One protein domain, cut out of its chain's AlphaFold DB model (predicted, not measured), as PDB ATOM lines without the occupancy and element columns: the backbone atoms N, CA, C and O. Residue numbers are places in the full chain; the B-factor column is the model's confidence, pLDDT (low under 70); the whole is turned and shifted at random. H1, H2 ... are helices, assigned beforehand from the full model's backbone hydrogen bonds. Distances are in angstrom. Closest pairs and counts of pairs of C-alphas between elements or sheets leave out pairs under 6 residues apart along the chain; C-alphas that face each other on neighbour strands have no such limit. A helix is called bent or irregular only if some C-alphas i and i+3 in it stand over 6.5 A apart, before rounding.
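AT A GLANCE: This is residues 2 to 57 of the 64 residues of an uncharacterized protein of Bacteroidales bacterium (UniProt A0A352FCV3). What shape is this? One helix, H2, sticks out at one end of an open, loose shape with residues 37 to 41 and 44 to 56, and the shorter helix H1 lies well away from it, with no contact between the two. The long link, residues 16 to 36, folds back past H1 and then reaches across to H2. What are the figures? The printed part has 56 residues with two named helices, H1 then H2, and no named strand; its class is all helix. It is only just loose, close to extended, with a radius of gyration of the C-alphas of 15.2 A and spans of 43 by 31 by 17 A.

IN THESE COORDINATES: Where is the longest helix? H2 is residues 37 to 56, 28.5 A from first to last C-alpha, from C-alpha 37 at (0.782, -31.953, -40.043) to C-alpha 56 at (0.345, -48.343, -16.738). Where is the other? H1 is residues 2 to 15, 20.1 A long, with C-alpha 2 at (-14.156, -23.426, -22.175).

HOW THE PARTS SIT: Is H2 straight? It has a kink of 56 degrees near residue 50. It is irregular: C-alphas 52 and 55 are 7.6 A apart. Does H2 touch H1? The two are apart, with no C-alpha of the one within 8 A of the other. What do the backbones show? In H1 every O i to N i+4 pair is within hydrogen-bond range; in H2, 11 of 16 are.

THE WHOLE: How large is it? The two C-alphas farthest apart, of Val 20 and Glu 37, are 43.6 A apart. Is it continuous? The printed part has no cut, and H1 to H2 is a long link of 21 residues. Where is confidence low? Residues 15 to 22 are under 70, and the mean pLDDT of the printed part is 88.0.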
ATOM      1  N   LYS A   2     -13.567 -23.251 -23.517       88.94
ATOM      2  CA  LYS A   2     -14.156 -23.426 -22.175       88.94
ATOM      3  C   LYS A   2     -15.683 -23.611 -22.130       88.94
ATOM      4  O   LYS A   2     -16.143 -24.639 -21.658       88.94
ATOM      5  N   ARG A   3     -16.472 -22.676 -22.684       92.12
ATOM      6  CA  ARG A   3     -17.952 -22.778 -22.681       92.12
ATOM      7  C   ARG A   3     -18.478 -24.035 -23.387       92.12
ATOM      8  O   ARG A   3     -19.482 -24.595 -22.962       92.12
ATOM      9  N   LEU A   4     -17.810 -24.467 -24.457       93.06
ATOM     10  CA  LEU A   4     -18.180 -25.674 -25.198       93.06
ATOM     11  C   LEU A   4     -17.889 -26.930 -24.367       93.06
ATOM     12  O   LEU A   4     -18.755 -27.791 -24.246       93.06
ATOM     13  N   MET A   5     -16.705 -26.995 -23.750       92.75
ATOM     14  CA  MET A   5     -16.318 -28.107 -22.879       92.75
ATOM     15  C   MET A   5     -17.194 -28.186 -21.628       92.75
ATOM     16  O   MET A   5     -17.615 -29.277 -21.256       92.75
ATOM     17  N   ASP A   6     -17.527 -27.044 -21.021       91.19
ATOM     18  CA  ASP A   6     -18.438 -26.976 -19.875       91.19
ATOM     19  C   ASP A   6     -19.822 -27.540 -20.253       91.19
ATOM     20  O   ASP A   6     -20.362 -28.376 -19.531       91.19
ATOM     21  N   LYS A   7     -20.363 -27.169 -21.424       90.88
ATOM     22  CA  LYS A   7     -21.643 -27.703 -21.922       90.88
ATOM     23  C   LYS A   7     -21.584 -29.208 -22.207       90.88
ATOM     24  O   LYS A   7     -22.541 -29.919 -21.905       90.88
ATOM     25  N   ALA A   8     -20.487 -29.701 -22.784       88.75
ATOM     26  CA  ALA A   8     -20.313 -31.127 -23.062       88.75
ATOM     27  C   ALA A   8     -20.246 -31.956 -21.767       88.75
ATOM     28  O   ALA A   8     -20.949 -32.959 -21.644       88.75
ATOM     29  N   LYS A   9     -19.471 -31.491 -20.775       87.56
ATOM     30  CA  LYS A   9     -19.388 -32.108 -19.442       87.56
ATOM     31  C   LYS A   9     -20.742 -32.090 -18.723       87.56
ATOM     32  O   LYS A   9     -21.135 -33.100 -18.146       87.56
ATOM     33  N   ASP A  10     -21.482 -30.982 -18.794       86.81
ATOM     34  CA  ASP A  10     -22.828 -30.870 -18.209       86.81
ATOM     35  C   ASP A  10     -23.828 -31.832 -18.871       86.81
ATOM     36  O   ASP A  10     -24.529 -32.570 -18.181       86.81
ATOM     37  N   THR A  11     -23.836 -31.894 -20.206       84.69
ATOM     38  CA  THR A  11     -24.720 -32.804 -20.955       84.69
ATOM     39  C   THR A  11     -24.435 -34.263 -20.597       84.69
ATOM     40  O   THR A  11     -25.365 -34.999 -20.282       84.69
ATOM     41  N   GLY A  12     -23.156 -34.660 -20.568       77.06
ATOM     42  CA  GLY A  12     -22.753 -36.024 -20.214       77.06
ATOM     43  C   GLY A  12     -23.086 -36.406 -18.768       77.06
ATOM     44  O   GLY A  12     -23.436 -37.551 -18.505       77.06
ATOM     45  N   THR A  13     -23.042 -35.439 -17.844       79.94
ATOM     46  CA  THR A  13     -23.438 -35.641 -16.438       79.94
ATOM     47  C   THR A  13     -24.943 -35.889 -16.316       79.94
ATOM     48  O   THR A  13     -25.369 -36.729 -15.539       79.94
ATOM     49  N   LYS A  14     -25.766 -35.184 -17.104       72.50
ATOM     50  CA  LYS A  14     -27.233 -35.303 -17.050       72.50
ATOM     51  C   LYS A  14     -27.776 -36.535 -17.773       72.50
ATOM     52  O   LYS A  14     -28.857 -37.001 -17.433       72.50
ATOM     53  N   SER A  15     -27.056 -37.049 -18.772       68.25
ATOM     54  CA  SER A  15     -27.451 -38.253 -19.516       68.25
ATOM     55  C   SER A  15     -27.084 -39.563 -18.816       68.25
ATOM     56  O   SER A  15     -27.569 -40.616 -19.220       68.25
ATOM     57  N   GLY A  16     -26.201 -39.519 -17.814       60.41
ATOM     58  CA  GLY A  16     -25.623 -40.697 -17.183       60.41
ATOM     59  C   GLY A  16     -25.712 -40.637 -15.666       60.41
ATOM     60  O   GLY A  16     -24.804 -40.121 -15.028       60.41
ATOM     61  N   ILE A  17     -26.747 -41.292 -15.135       57.41
ATOM     62  CA  ILE A  17     -26.872 -41.750 -13.744       57.41
ATOM     63  C   ILE A  17     -27.320 -40.662 -12.750       57.41
ATOM     64  O   ILE A  17     -26.823 -39.543 -12.705       57.41
ATOM     65  N   GLU A  18     -28.323 -41.047 -11.961       56.12
ATOM     66  CA  GLU A  18     -28.914 -40.336 -10.826       56.12
ATOM     67  C   GLU A  18     -27.886 -39.811  -9.792       56.12
ATOM     68  O   GLU A  18     -26.725 -40.218  -9.830       56.12
ATOM     69  N   PRO A  19     -28.290 -38.934  -8.838       56.34
ATOM     70  CA  PRO A  19     -27.431 -38.029  -8.043       56.34
ATOM     71  C   PRO A  19     -26.355 -38.669  -7.146       56.34
ATOM     72  O   PRO A  19     -25.732 -37.978  -6.341       56.34
ATOM     73  N   VAL A  20     -26.175 -39.984  -7.223       56.94
ATOM     74  CA  VAL A  20     -25.378 -40.809  -6.314       56.94
ATOM     75  C   VAL A  20     -23.899 -40.851  -6.714       56.94
ATOM     76  O   VAL A  20     -23.041 -41.108  -5.872       56.94
ATOM     77  N   VAL A  21     -23.561 -40.548  -7.971       65.00
ATOM     78  CA  VAL A  21     -22.159 -40.455  -8.402       65.00
ATOM     79  C   VAL A  21     -21.671 -39.033  -8.132       65.00
ATOM     80  O   VAL A  21     -22.274 -38.071  -8.599       65.00
ATOM     81  N   GLY A  22     -20.602 -38.887  -7.344       69.50
ATOM     82  CA  GLY A  22     -19.987 -37.595  -7.028       69.50
ATOM     83  C   GLY A  22     -19.432 -36.861  -8.260       69.50
ATOM     84  O   GLY A  22     -19.892 -37.013  -9.386       69.50
ATOM     85  N   LYS A  23     -18.403 -36.028  -8.087       76.19
ATOM     86  CA  LYS A  23     -17.825 -35.267  -9.207       76.19
ATOM     87  C   LYS A  23     -17.209 -36.202 -10.271       76.19
ATOM     88  O   LYS A  23     -16.070 -36.626 -10.119       76.19
ATOM     89  N   ILE A  24     -17.947 -36.459 -11.357       83.44
ATOM     90  CA  ILE A  24     -17.563 -37.374 -12.453       83.44
ATOM     91  C   ILE A  24     -16.356 -36.843 -13.239       83.44
ATOM     92  O   ILE A  24     -15.453 -37.586 -13.615       83.44
ATOM     93  N   TRP A  25     -16.321 -35.533 -13.487       86.56
ATOM     94  CA  TRP A  25     -15.276 -34.912 -14.297       86.56
ATOM     95  C   TRP A  25     -14.143 -34.349 -13.440       86.56
ATOM     96  O   TRP A  25     -14.372 -33.557 -12.520       86.56
ATOM     97  N   GLN A  26     -12.896 -34.633 -13.823       86.19
ATOM     98  CA  GLN A  26     -11.745 -33.888 -13.311       86.19
ATOM     99  C   GLN A  26     -11.868 -32.388 -13.651       86.19
ATOM    100  O   GLN A  26     -12.509 -31.986 -14.635       86.19
ATOM    101  N   ARG A  27     -11.287 -31.539 -12.787       89.56
ATOM    102  CA  ARG A  27     -11.242 -30.084 -13.006       89.56
ATOM    103  C   ARG A  27     -10.389 -29.799 -14.246       89.56
ATOM    104  O   ARG A  27      -9.337 -30.408 -14.397       89.56
ATOM    105  N   ASP A  28     -10.848 -28.865 -15.075       90.56
ATOM    106  CA  ASP A  28     -10.183 -28.440 -16.313       90.56
ATOM    107  C   ASP A  28     -10.041 -29.561 -17.355       90.56
ATOM    108  O   ASP A  28     -10.728 -30.587 -17.296       90.56
ATOM    109  N   TYR A  29      -9.282 -29.295 -18.411       93.44
ATOM    110  CA  TYR A  29      -9.038 -30.223 -19.507       93.44
ATOM    111  C   TYR A  29      -7.703 -29.873 -20.175       93.44
ATOM    112  O   TYR A  29      -7.261 -28.725 -20.124       93.44
ATOM    113  N   TYR A  30      -7.057 -30.865 -20.786       93.62
ATOM    114  CA  TYR A  30      -5.860 -30.641 -21.592       93.62
ATOM    115  C   TYR A  30      -6.253 -30.001 -22.930       93.62
ATOM    116  O   TYR A  30      -7.136 -30.505 -23.623       93.62
ATOM    117  N   GLU A  31      -5.604 -28.895 -23.291       95.00
ATOM    118  CA  GLU A  31      -5.814 -28.194 -24.558       95.00
ATOM    119  C   GLU A  31      -4.473 -28.062 -25.285       95.00
ATOM    120  O   GLU A  31      -3.487 -27.607 -24.706       95.00
ATOM    121  N   ASN A  32      -4.437 -28.454 -26.558       94.81
ATOM    122  CA  ASN A  32      -3.284 -28.269 -27.429       94.81
ATOM    123  C   ASN A  32      -3.759 -27.909 -28.841       94.81
ATOM    124  O   ASN A  32      -4.604 -28.602 -29.407       94.81
ATOM    125  N   ILE A  33      -3.224 -26.826 -29.408       96.12
ATOM    126  CA  ILE A  33      -3.579 -26.367 -30.757       96.12
ATOM    127  C   ILE A  33      -2.630 -27.025 -31.758       96.12
ATOM    128  O   ILE A  33      -1.433 -26.746 -31.766       96.12
ATOM    129  N   ILE A  34      -3.180 -27.853 -32.643       97.50
ATOM    130  CA  ILE A  34      -2.450 -28.488 -33.743       97.50
ATOM    131  C   ILE A  34      -2.234 -27.448 -34.850       97.50
ATOM    132  O   ILE A  34      -3.194 -26.888 -35.376       97.50
ATOM    133  N   ARG A  35      -0.970 -27.162 -35.183       97.94
ATOM    134  CA  ARG A  35      -0.578 -26.119 -36.158       97.94
ATOM    135  C   ARG A  35       0.273 -26.645 -37.314       97.94
ATOM    136  O   ARG A  35       0.651 -25.878 -38.191       97.94
ATOM    137  N   SER A  36       0.593 -27.933 -37.296       98.56
ATOM    138  CA  SER A  36       1.367 -28.605 -38.336       98.56
ATOM    139  C   SER A  36       0.875 -30.030 -38.524       98.56
ATOM    140  O   SER A  36       0.377 -30.656 -37.583       98.56
ATOM    141  N   GLU A  37       1.073 -30.557 -39.726       98.62
ATOM    142  CA  GLU A  37       0.782 -31.953 -40.043       98.62
ATOM    143  C   GLU A  37       1.553 -32.922 -39.129       98.62
ATOM    144  O   GLU A  37       0.999 -33.901 -38.637       98.62
ATOM    145  N   GLU A  38       2.806 -32.609 -38.805       98.38
ATOM    146  CA  GLU A  38       3.600 -33.420 -37.880       98.38
ATOM    147  C   GLU A  38       2.948 -33.508 -36.488       98.38
ATOM    148  O   GLU A  38       2.838 -34.590 -35.910       98.38
ATOM    149  N   SER A  39       2.475 -32.377 -35.946       98.12
ATOM    150  CA  SER A  39       1.775 -32.362 -34.654       98.12
ATOM    151  C   SER A  39       0.435 -33.098 -34.714       98.12
ATOM    152  O   SER A  39       0.064 -33.758 -33.743       98.12
ATOM    153  N   TYR A  40      -0.252 -33.054 -35.860       98.44
ATOM    154  CA  TYR A  40      -1.466 -33.830 -36.098       98.44
ATOM    155  C   TYR A  40      -1.186 -35.332 -36.013       98.44
ATOM    156  O   TYR A  40      -1.811 -36.017 -35.202       98.44
ATOM    157  N   HIS A  41      -0.204 -35.832 -36.771       98.62
ATOM    158  CA  HIS A  41       0.142 -37.258 -36.791       98.62
ATOM    159  C   HIS A  41       0.578 -37.760 -35.414       98.62
ATOM    160  O   HIS A  41       0.168 -38.842 -34.993       98.62
ATOM    161  N   LYS A  42       1.344 -36.954 -34.669       98.00
ATOM    162  CA  LYS A  42       1.749 -37.274 -33.291       98.00
ATOM    163  C   LYS A  42       0.548 -37.426 -32.355       98.00
ATOM    164  O   LYS A  42       0.453 -38.432 -31.655       98.00
ATOM    165  N   ILE A  43      -0.376 -36.462 -32.349       98.00
ATOM    166  CA  ILE A  43      -1.558 -36.502 -31.474       98.00
ATOM    167  C   ILE A  43      -2.520 -37.623 -31.887       98.00
ATOM    168  O   ILE A  43      -3.021 -38.336 -31.021       98.00
ATOM    169  N   ALA A  44      -2.735 -37.831 -33.188       98.06
ATOM    170  CA  ALA A  44      -3.574 -38.918 -33.690       98.06
ATOM    171  C   ALA A  44      -3.013 -40.295 -33.299       98.06
ATOM    172  O   ALA A  44      -3.744 -41.137 -32.777       98.06
ATOM    173  N   THR A  45      -1.702 -40.492 -33.472       98.25
ATOM    174  CA  THR A  45      -1.013 -41.722 -33.057       98.25
ATOM    175  C   THR A  45      -1.153 -41.938 -31.556       98.25
ATOM    176  O   THR A  45      -1.519 -43.032 -31.139       98.25
ATOM    177  N   TYR A  46      -0.928 -40.896 -30.747       96.56
ATOM    178  CA  TYR A  46      -1.100 -40.965 -29.297       96.56
ATOM    179  C   TYR A  46      -2.518 -41.399 -28.904       96.56
ATOM    180  O   TYR A  46      -2.670 -42.314 -28.102       96.56
ATOM    181  N   ILE A  47      -3.561 -40.800 -29.490       96.75
ATOM    182  CA  ILE A  47      -4.955 -41.170 -29.194       96.75
ATOM    183  C   ILE A  47      -5.218 -42.643 -29.537       96.75
ATOM    184  O   ILE A  47      -5.885 -43.334 -28.769       96.75
ATOM    185  N   HIS A  48      -4.684 -43.130 -30.661       98.06
ATOM    186  CA  HIS A  48      -4.894 -44.508 -31.100       98.06
ATOM    187  C   HIS A  48      -4.168 -45.537 -30.224       98.06
ATOM    188  O   HIS A  48      -4.717 -46.601 -29.947       98.06
ATOM    189  N   THR A  49      -2.948 -45.233 -29.775       97.38
ATOM    190  CA  THR A  49      -2.106 -46.190 -29.041       97.38
ATOM    191  C   THR A  49      -2.273 -46.113 -27.524       97.38
ATOM    192  O   THR A  49      -2.021 -47.102 -26.839       97.38
ATOM    193  N   ASN A  50      -2.757 -44.993 -26.971       95.94
ATOM    194  CA  ASN A  50      -2.904 -44.814 -25.522       95.94
ATOM    195  C   ASN A  50      -3.763 -45.882 -24.806       95.94
ATOM    196  O   ASN A  50      -3.394 -46.241 -23.690       95.94
ATOM    197  N   PRO A  51      -4.843 -46.445 -25.391       96.12
ATOM    198  CA  PRO A  51      -5.603 -47.521 -24.748       96.12
ATOM    199  C   PRO A  51      -4.759 -48.728 -24.325       96.12
ATOM    200  O   PRO A  51      -5.033 -49.342 -23.298       96.12
ATOM    201  N   GLN A  52      -3.693 -49.034 -25.069       96.56
ATOM    202  CA  GLN A  52      -2.774 -50.132 -24.750       96.56
ATOM    203  C   GLN A  52      -1.948 -49.859 -23.481       96.56
ATOM    204  O   GLN A  52      -1.436 -50.789 -22.863       96.56
ATOM    205  N   ASN A  53      -1.842 -48.592 -23.080       95.00
ATOM    206  CA  ASN A  53      -1.041 -48.139 -21.948       95.00
ATOM    207  C   ASN A  53      -1.883 -47.819 -20.704       95.00
ATOM    208  O   ASN A  53      -1.321 -47.407 -19.694       95.00
ATOM    209  N   TRP A  54      -3.210 -48.005 -20.736       93.62
ATOM    210  CA  TRP A  54      -4.086 -47.622 -19.620       93.62
ATOM    211  C   TRP A  54      -3.733 -48.304 -18.305       93.62
ATOM    212  O   TRP A  54      -3.766 -47.649 -17.274       93.62
ATOM    213  N   THR A  55      -3.333 -49.576 -18.326       94.31
ATOM    214  CA  THR A  55      -2.944 -50.307 -17.107       94.31
ATOM    215  C   THR A  55      -1.668 -49.771 -16.455       94.31
ATOM    216  O   THR A  55      -1.397 -50.069 -15.296       94.31
ATOM    217  N   GLN A  56      -0.884 -48.986 -17.196       94.31
ATOM    218  CA  GLN A  56       0.345 -48.343 -16.738       94.31
ATOM    219  C   GLN A  56       0.119 -46.866 -16.379       94.31
ATOM    220  O   GLN A  56       1.058 -46.182 -15.970       94.31
ATOM    221  N   ASP A  57      -1.102 -46.344 -16.552       92.06
ATOM    222  CA  ASP A  57      -1.410 -44.957 -16.232       92.06
ATOM    223  C   ASP A  57      -1.359 -44.734 -14.716       92.06
ATOM    224  O   ASP A  57      -1.862 -45.528 -13.923       92.06
TER     225      ASP A  57